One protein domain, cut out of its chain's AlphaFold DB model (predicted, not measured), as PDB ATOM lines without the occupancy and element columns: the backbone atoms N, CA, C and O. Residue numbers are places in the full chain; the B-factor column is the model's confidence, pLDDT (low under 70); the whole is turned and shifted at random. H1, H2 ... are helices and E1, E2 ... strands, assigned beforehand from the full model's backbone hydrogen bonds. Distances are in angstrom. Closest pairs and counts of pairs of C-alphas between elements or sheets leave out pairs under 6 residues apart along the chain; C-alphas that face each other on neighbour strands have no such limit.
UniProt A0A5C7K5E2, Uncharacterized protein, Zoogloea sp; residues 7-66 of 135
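This is residues 7 to 66 of the 135 residues of an uncharacterized protein of Zoogloea sp (UniProt A0A5C7K5E2). This is a small antiparallel sheet of three strands, E1, E2 and E3, with one helix, H1, over one of its faces and running along the strands, which makes two layers, a sheet with its helix on one face. A long loop, residues 29 to 47, leads from E3 to H1 and pairs briefly beside E3 with its residues 44 to 45, while the short helix H2 sits off the sheet near H1. The printed part has 60 residues, with three named strands and then two named helices in the order E1 E2 E3 H1 H2; the sheet's order is E1 - E2 - E3, and the class is mixed, helices and strands. The whole is compact, with a radius of gyration of the C-alphas of 10.6 A and spans of 30 by 22 by 16 A.

Begin at E1, residues 7 to 10, an edge strand, and go on to E2, residues 15 to 19, the inner strand; the two form a hairpin, antiparallel at 170 degrees, with N 8 and O 16 at 2.8 A and N 16 and O 9 at 2.9 A, within hydrogen-bond range. E2 forms a second hairpin with E3, residues 24 to 28, the other edge strand, antiparallel at 147 degrees, where N 17 and O 26 are 2.8 A apart. The three strands are a meander, each the antiparallel neighbour of the one before. Residues 25 to 26 of E3 also pair, antiparallel, with residues 44 to 45. Next comes H1, residues 48 to 59, on the sheet at a height of 8.9 A. It lies over E3 and only just over E2, on which 3 of its 12 C-alphas fall; on the local plane it stands at 23 degrees to E3, along the strands. The closest C-alphas of E3 and H1 are those of Tyr 25 and Ala 51, 6.0 A apart. H2, residues 63 to 66, is not on the sheet and is apart from E1, E2 and E3. H1, with residues 52 to 56 alone, only just touches H2, with 3 pairs of C-alphas within 8 A, the closest those of Cys 56 and Val 63 at 6.2 A. In H1 every O i to N i+4 pair is within hydrogen-bond range; H2 is too short for such a pair, and its one O i to N i+3 pair is within range.

Find C-alpha 7 at (-12.123, -41.022, -27.949), where E1 begins; it runs 7.3 A to C-alpha 10. E2, from Ala 15 to Val 19, is 13.0 A long, and E3, from Gly 24 to Glu 28, is 13.5 A. H1 starts at C-alpha 48 at (-6.315, -42.244, -18.195) and runs 16.3 A to Tyr 59. H2, 5.5 A from Val 63 to Leu 66, ends at C-alpha 66 at (-5.464, -54.895, -24.139).

The two C-alphas farthest apart are those of His 37 and Gly 64, at 31.7 A. The printed part has no cut. The link from E3 to H1 is long, with 19 residues; the other three are tight. The mean pLDDT of the printed part is 84.0, and residues 29 to 31 and residue 65 are under 70.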
ATOM      1  N   LYS A   7     -12.422 -39.620 -28.243       89.69
ATOM      2  CA  LYS A   7     -12.123 -41.022 -27.949       89.69
ATOM      3  C   LYS A   7     -10.607 -41.199 -27.962       89.69
ATOM      4  O   LYS A   7      -9.969 -40.944 -28.982       89.69
ATOM      5  N   VAL A   8     -10.042 -41.590 -26.828       89.00
ATOM      6  CA  VAL A   8      -8.595 -41.793 -26.659       89.00
ATOM      7  C   VAL A   8      -8.213 -43.268 -26.685       89.00
ATOM      8  O   VAL A   8      -7.065 -43.587 -26.974       89.00
ATOM      9  N   PHE A   9      -9.172 -44.161 -26.437       86.31
ATOM     10  CA  PHE A   9      -8.974 -45.604 -26.481       86.31
ATOM     11  C   PHE A   9     -10.255 -46.316 -26.918       86.31
ATOM     12  O   PHE A   9     -11.356 -45.882 -26.582       86.31
ATOM     13  N   GLU A  10     -10.109 -47.412 -27.657       85.69
ATOM     14  CA  GLU A  10     -11.210 -48.255 -28.119       85.69
ATOM     15  C   GLU A  10     -10.810 -49.725 -28.010       85.69
ATOM     16  O   GLU A  10      -9.790 -50.146 -28.554       85.69
ATOM     17  N   HIS A  11     -11.641 -50.497 -27.325       82.25
ATOM     18  CA  HIS A  11     -11.588 -51.946 -27.243       82.25
ATOM     19  C   HIS A  11     -12.932 -52.526 -27.699       82.25
ATOM     20  O   HIS A  11     -13.929 -51.812 -27.801       82.25
ATOM     21  N   GLN A  12     -12.975 -53.832 -27.970       81.62
ATOM     22  CA  GLN A  12     -14.228 -54.504 -28.336       81.62
ATOM     23  C   GLN A  12     -15.295 -54.402 -27.226       81.62
ATOM     24  O   GLN A  12     -16.485 -54.407 -27.532       81.62
ATOM     25  N   ASP A  13     -14.863 -54.302 -25.961       83.06
ATOM     26  CA  ASP A  13     -15.740 -54.322 -24.782       83.06
ATOM     27  C   ASP A  13     -16.080 -52.916 -24.249       83.06
ATOM     28  O   ASP A  13     -17.153 -52.722 -23.683       83.06
ATOM     29  N   PHE A  14     -15.198 -51.927 -24.442       86.12
ATOM     30  CA  PHE A  14     -15.385 -50.551 -23.962       86.12
ATOM     31  C   PHE A  14     -14.523 -49.549 -24.739       86.12
ATOM     32  O   PHE A  14     -13.572 -49.917 -25.425       86.12
ATOM     33  N   ALA A  15     -14.804 -48.256 -24.587       88.62
ATOM     34  CA  ALA A  15     -13.948 -47.177 -25.081       88.62
ATOM     35  C   ALA A  15     -13.697 -46.150 -23.976       88.62
ATOM     36  O   ALA A  15     -14.553 -45.965 -23.118       88.62
ATOM     37  N   ILE A  16     -12.554 -45.463 -23.996       90.00
ATOM     38  CA  ILE A  16     -12.257 -44.361 -23.068       90.00
ATOM     39  C   ILE A  16     -12.259 -43.053 -23.844       90.00
ATOM     40  O   ILE A  16     -11.663 -42.935 -24.920       90.00
ATOM     41  N   TRP A  17     -12.908 -42.057 -23.265       91.69
ATOM     42  CA  TRP A  17     -13.078 -40.726 -23.812       91.69
ATOM     43  C   TRP A  17     -12.465 -39.702 -22.862       91.69
ATOM     44  O   TRP A  17     -12.640 -39.774 -21.648       91.69
ATOM     45  N   HIS A  18     -11.742 -38.736 -23.419       91.81
ATOM     46  CA  HIS A  18     -11.233 -37.590 -22.678       91.81
ATOM     47  C   HIS A  18     -12.211 -36.422 -22.808       91.81
ATOM     48  O   HIS A  18     -12.588 -36.060 -23.928       91.81
ATOM     49  N   VAL A  19     -12.581 -35.825 -21.673       90.44
ATOM     50  CA  VAL A  19     -13.473 -34.662 -21.576       90.44
ATOM     51  C   VAL A  19     -12.662 -33.453 -21.091       90.44
ATOM     52  O   VAL A  19     -12.474 -33.277 -19.881       90.44
ATOM     53  N   PRO A  20     -12.169 -32.592 -22.005       87.38
ATOM     54  CA  PRO A  20     -11.296 -31.473 -21.647       87.38
ATOM     55  C   PRO A  20     -11.914 -30.488 -20.643       87.38
ATOM     56  O   PRO A  20     -11.200 -29.933 -19.813       87.38
ATOM     57  N   GLN A  21     -13.233 -30.283 -20.694       84.81
ATOM     58  CA  GLN A  21     -13.974 -29.352 -19.833       84.81
ATOM     59  C   GLN A  21     -13.948 -29.764 -18.359       84.81
ATOM     60  O   GLN A  21     -13.932 -28.909 -17.475       84.81
ATOM     61  N   ALA A  22     -13.953 -31.072 -18.106       83.75
ATOM     62  CA  ALA A  22     -13.911 -31.654 -16.771       83.75
ATOM     63  C   ALA A  22     -12.489 -32.067 -16.360       83.75
ATOM     64  O   ALA A  22     -12.283 -32.465 -15.215       83.75
ATOM     65  N   ASN A  23     -11.513 -31.958 -17.275       86.88
ATOM     66  CA  ASN A  23     -10.146 -32.452 -17.111       86.88
ATOM     67  C   ASN A  23     -10.123 -33.895 -16.576       86.88
ATOM     68  O   ASN A  23      -9.443 -34.196 -15.596       86.88
ATOM     69  N   GLY A  24     -10.930 -34.756 -17.195       90.12
ATOM     70  CA  GLY A  24     -11.142 -36.122 -16.742       90.12
ATOM     71  C   GLY A  24     -11.436 -37.081 -17.887       90.12
ATOM     72  O   GLY A  24     -11.639 -36.679 -19.040       90.12
ATOM     73  N   TYR A  25     -11.439 -38.360 -17.541       91.62
ATOM     74  CA  TYR A  25     -11.653 -39.475 -18.450       91.62
ATOM     75  C   TYR A  25     -12.930 -40.208 -18.060       91.62
ATOM     76  O   TYR A  25     -13.227 -40.358 -16.880       91.62
ATOM     77  N   VAL A  26     -13.679 -40.665 -19.053       90.81
ATOM     78  CA  VAL A  26     -14.888 -41.471 -18.861       90.81
ATOM     79  C   VAL A  26     -14.820 -42.676 -19.784       90.81
ATOM     80  O   VAL A  26     -14.174 -42.619 -20.833       90.81
ATOM     81  N   TYR A  27     -15.489 -43.765 -19.425       88.00
ATOM     82  CA  TYR A  27     -15.587 -44.944 -20.277       88.00
ATOM     83  C   TYR A  27     -17.006 -45.122 -20.817       88.00
ATOM     84  O   TYR A  27     -17.999 -44.939 -20.115       88.00
ATOM     85  N   GLU A  28     -17.092 -45.465 -22.098       85.38
ATOM     86  CA  GLU A  28     -18.333 -45.840 -22.759       85.38
ATOM     87  C   GLU A  28     -18.780 -47.196 -22.233       85.38
ATOM     88  O   GLU A  28     -18.073 -48.196 -22.382       85.38
ATOM     89  N   ALA A  29     -19.970 -47.206 -21.636       68.00
ATOM     90  CA  ALA A  29     -20.587 -48.403 -21.114       68.00
ATOM     91  C   ALA A  29     -21.846 -48.791 -21.890       68.00
ATOM     92  O   ALA A  29     -22.661 -47.949 -22.260       68.00
ATOM     93  N   ALA A  30     -22.025 -50.099 -22.105       57.69
ATOM     94  CA  ALA A  30     -23.270 -50.692 -22.599       57.69
ATOM     95  C   ALA A  30     -23.778 -50.140 -23.954       57.69
ATOM     96  O   ALA A  30     -24.986 -50.067 -24.184       57.69
ATOM     97  N   GLY A  31     -22.865 -49.779 -24.864       63.94
ATOM     98  CA  GLY A  31     -23.202 -49.312 -26.216       63.94
ATOM     99  C   GLY A  31     -23.798 -47.902 -26.277       63.94
ATOM    100  O   GLY A  31     -24.437 -47.553 -27.273       63.94
ATOM    101  N   VAL A  32     -23.629 -47.108 -25.215       72.38
ATOM    102  CA  VAL A  32     -23.989 -45.689 -25.195       72.38
ATOM    103  C   VAL A  32     -22.777 -44.866 -25.610       72.38
ATOM    104  O   VAL A  32     -21.837 -44.696 -24.837       72.38
ATOM    105  N   VAL A  33     -22.834 -44.312 -26.820       79.25
ATOM    106  CA  VAL A  33     -21.787 -43.420 -27.327       79.25
ATOM    107  C   VAL A  33     -21.654 -42.210 -26.402       79.25
ATOM    108  O   VAL A  33     -22.635 -41.513 -26.124       79.25
ATOM    109  N   VAL A  34     -20.431 -41.960 -25.937       84.25
ATOM    110  CA  VAL A  34     -20.114 -40.787 -25.121       84.25
ATOM    111  C   VAL A  34     -19.876 -39.590 -26.038       84.25
ATOM    112  O   VAL A  34     -18.971 -39.591 -26.871       84.25
ATOM    113  N   ASP A  35     -20.685 -38.553 -25.863       84.19
ATOM    114  CA  ASP A  35     -20.566 -37.265 -26.538       84.19
ATOM    115  C   ASP A  35     -20.834 -36.111 -25.563       84.19
ATOM    116  O   ASP A  35     -21.004 -36.329 -24.363       84.19
ATOM    117  N   GLU A  36     -20.831 -34.873 -26.071       82.25
ATOM    118  CA  GLU A  36     -20.969 -33.645 -25.270       82.25
ATOM    119  C   GLU A  36     -22.276 -33.546 -24.463       82.25
ATOM    120  O   GLU A  36     -22.355 -32.720 -23.559       82.25
ATOM    121  N   HIS A  37     -23.280 -34.375 -24.757       83.31
ATOM    122  CA  HIS A  37     -24.573 -34.391 -24.076       83.31
ATOM    123  C   HIS A  37     -24.798 -35.635 -23.207       83.31
ATOM    124  O   HIS A  37     -25.756 -35.645 -22.438       83.31
ATOM    125  N   SER A  38     -23.982 -36.686 -23.342       84.06
ATOM    126  CA  SER A  38     -24.181 -37.962 -22.633       84.06
ATOM    127  C   SER A  38     -23.134 -38.253 -21.556       84.06
ATOM    128  O   SER A  38     -23.378 -39.079 -20.679       84.06
ATOM    129  N   TYR A  39     -21.987 -37.564 -21.569       83.38
ATOM    130  CA  TYR A  39     -20.902 -37.831 -20.619       83.38
ATOM    131  C   TYR A  39     -21.247 -37.496 -19.157       83.38
ATOM    132  O   TYR A  39     -20.587 -37.998 -18.249       83.38
ATOM    133  N   GLU A  40     -22.246 -36.642 -18.910       83.50
ATOM    134  CA  GLU A  40     -22.649 -36.234 -17.555       83.50
ATOM    135  C   GLU A  40     -23.192 -37.406 -16.721       83.50
ATOM    136  O   GLU A  40     -23.132 -37.368 -15.492       83.50
ATOM    137  N   ASP A  41     -23.669 -38.460 -17.387       81.38
ATOM    138  CA  ASP A  41     -24.169 -39.684 -16.760       81.38
ATOM    139  C   ASP A  41     -23.067 -40.744 -16.553       81.38
ATOM    140  O   ASP A  41     -23.327 -41.815 -15.994       81.38
ATOM    141  N   CYS A  42     -21.835 -40.476 -17.001       82.06
ATOM    142  CA  CYS A  42     -20.717 -41.409 -16.906       82.06
ATOM    143  C   CYS A  42     -19.844 -41.149 -15.663       82.06
ATOM    144  O   CYS A  42     -19.624 -39.999 -15.271       82.06
ATOM    145  N   PRO A  43     -19.298 -42.210 -15.040       83.50
ATOM    146  CA  PRO A  43     -18.304 -42.066 -13.985       83.50
ATOM    147  C   PRO A  43     -17.021 -41.434 -14.538       83.50
ATOM    148  O   PRO A  43     -16.564 -41.775 -15.630       83.50
ATOM    149  N   PHE A  44     -16.463 -40.505 -13.763       88.62
ATOM    150  CA  PHE A  44     -15.273 -39.738 -14.110       88.62
ATOM    151  C   PHE A  44     -14.052 -40.222 -13.347       88.62
ATOM    152  O   PHE A  44     -14.067 -40.255 -12.117       88.62
ATOM    153  N   GLU A  45     -12.970 -40.437 -14.083       92.38
ATOM    154  CA  GLU A  45     -11.656 -40.728 -13.538       92.38
ATOM    155  C   GLU A  45     -10.679 -39.576 -13.769       92.38
ATOM    156  O   GLU A  45     -10.717 -38.861 -14.780       92.38
ATOM    157  N   ALA A  46      -9.792 -39.383 -12.793       87.81
ATOM    158  CA  ALA A  46      -8.839 -38.279 -12.786       87.81
ATOM    159  C   ALA A  46      -7.723 -38.462 -13.825       87.81
ATOM    160  O   ALA A  46      -7.183 -37.480 -14.340       87.81
ATOM    161  N   THR A  47      -7.367 -39.708 -14.131       88.81
ATOM    162  CA  THR A  47      -6.315 -40.047 -15.087       88.81
ATOM    163  C   THR A  47      -6.786 -41.103 -16.080       88.81
ATOM    164  O   THR A  47      -7.773 -41.803 -15.854       88.81
ATOM    165  N   TYR A  48      -6.068 -41.206 -17.199       86.50
ATOM    166  CA  TYR A  48      -6.315 -42.244 -18.195       86.50
ATOM    167  C   TYR A  48      -6.120 -43.645 -17.604       86.50
ATOM    168  O   TYR A  48      -6.927 -44.530 -17.866       86.50
ATOM    169  N   ASP A  49      -5.080 -43.833 -16.788       86.94
ATOM    170  CA  ASP A  49      -4.770 -45.130 -16.184       86.94
ATOM    171  C   ASP A  49      -5.855 -45.551 -15.186       86.94
ATOM    172  O   ASP A  49      -6.251 -46.713 -15.168       86.94
ATOM    173  N   ASP A  50      -6.401 -44.607 -14.414       89.44
ATOM    174  CA  ASP A  50      -7.534 -44.870 -13.520       89.44
ATOM    175  C   ASP A  50      -8.794 -45.255 -14.316       89.44
ATOM    176  O   ASP A  50      -9.431 -46.256 -13.996       89.44
ATOM    177  N   ALA A  51      -9.105 -44.539 -15.410       89.50
ATOM    178  CA  ALA A  51     -10.201 -44.893 -16.329       89.50
ATOM    179  C   ALA A  51     -10.033 -46.278 -16.941       89.50
ATOM    180  O   ALA A  51     -11.000 -47.033 -17.037       89.50
ATOM    181  N   LEU A  52      -8.811 -46.611 -17.353       87.94
ATOM    182  CA  LEU A  52      -8.498 -47.902 -17.938       87.94
ATOM    183  C   LEU A  52      -8.656 -49.021 -16.915       87.94
ATOM    184  O   LEU A  52      -9.309 -50.015 -17.219       87.94
ATOM    185  N   ASN A  53      -8.122 -48.844 -15.707       88.69
ATOM    186  CA  ASN A  53      -8.248 -49.819 -14.629       88.69
ATOM    187  C   ASN A  53      -9.713 -50.011 -14.216       88.69
ATOM    188  O   ASN A  53     -10.175 -51.146 -14.150       88.69
ATOM    189  N   ALA A  54     -10.469 -48.927 -14.021       88.50
ATOM    190  CA  ALA A  54     -11.885 -48.989 -13.659       88.50
ATOM    191  C   ALA A  54     -12.734 -49.675 -14.742       88.50
ATOM    192  O   ALA A  54     -13.581 -50.516 -14.434       88.50
ATOM    193  N   ALA A  55     -12.489 -49.366 -16.021       87.56
ATOM    194  CA  ALA A  55     -13.157 -50.041 -17.128       87.56
ATOM    195  C   ALA A  55     -12.783 -51.533 -17.182       87.56
ATOM    196  O   ALA A  55     -13.661 -52.381 -17.317       87.56
ATOM    197  N   CYS A  56     -11.504 -51.871 -17.015       87.31
ATOM    198  CA  CYS A  56     -11.035 -53.256 -16.967       87.31
ATOM    199  C   CYS A  56     -11.703 -54.056 -15.838       87.31
ATOM    200  O   CYS A  56     -12.207 -55.152 -16.082       87.31
ATOM    201  N   GLU A  57     -11.788 -53.485 -14.633       87.25
ATOM    202  CA  GLU A  57     -12.497 -54.087 -13.498       87.25
ATOM    203  C   GLU A  57     -13.996 -54.273 -13.778       87.25
ATOM    204  O   GLU A  57     -14.571 -55.300 -13.417       87.25
ATOM    205  N   LEU A  58     -14.642 -53.306 -14.439       87.44
ATOM    206  CA  LEU A  58     -16.073 -53.364 -14.744       87.44
ATOM    207  C   LEU A  58     -16.415 -54.417 -15.808       87.44
ATOM    208  O   LEU A  58     -17.468 -55.054 -15.722       87.44
ATOM    209  N   TYR A  59     -15.551 -54.577 -16.811       84.88
ATOM    210  CA  TYR A  59     -15.761 -55.473 -17.951       84.88
ATOM    211  C   TYR A  59     -15.116 -56.855 -17.790       84.88
ATOM    212  O   TYR A  59     -15.249 -57.671 -18.697       84.88
ATOM    213  N   ASP A  60     -14.468 -57.130 -16.652       86.44
ATOM    214  CA  ASP A  60     -13.702 -58.364 -16.406       86.44
ATOM    215  C   ASP A  60     -12.634 -58.601 -17.493       86.44
ATOM    216  O   ASP A  60     -12.436 -59.706 -17.999       86.44
ATOM    217  N   VAL A  61     -11.965 -57.515 -17.896       82.56
ATOM    218  CA  VAL A  61     -10.898 -57.518 -18.899       82.56
ATOM    219  C   VAL A  61      -9.569 -57.281 -18.199       82.56
ATOM    220  O   VAL A  61      -9.409 -56.317 -17.459       82.56
ATOM    221  N   GLU A  62      -8.574 -58.127 -18.452       80.62
ATOM    222  CA  GLU A  62      -7.227 -57.877 -17.944       80.62
ATOM    223  C   GLU A  62      -6.547 -56.758 -18.743       80.62
ATOM    224  O   GLU A  62      -6.436 -56.842 -19.966       80.62
ATOM    225  N   VAL A  63      -6.000 -55.751 -18.054       75.44
ATOM    226  CA  VAL A  63      -5.276 -54.621 -18.677       75.44
ATOM    227  C   VAL A  63      -4.168 -55.101 -19.628       75.44
ATOM    228  O   VAL A  63      -3.970 -54.515 -20.691       75.44
ATOM    229  N   GLY A  64      -3.480 -56.197 -19.286       70.19
ATOM    230  CA  GLY A  64      -2.438 -56.801 -20.126       70.19
ATOM    231  C   GLY A  64      -2.963 -57.416 -21.429       70.19
ATOM    232  O   GLY A  64      -2.257 -57.423 -22.440       70.19
ATOM    233  N   SER A  65      -4.221 -57.865 -21.442       67.25
ATOM    234  CA  SER A  65      -4.890 -58.409 -22.634       67.25
ATOM    235  C   SER A  65      -5.249 -57.328 -23.661       67.25
ATOM    236  O   SER A  65      -5.515 -57.649 -24.816       67.25
ATOM    237  N   LEU A  66      -5.223 -56.050 -23.264       71.38
ATOM    238  CA  LEU A  66      -5.464 -54.895 -24.139       71.38
ATOM    239  C   LEU A  66      -4.220 -54.442 -24.908       71.38
ATOM    240  O   LEU A  66      -4.303 -53.541 -25.745       71.38
TER     241      LEU A  66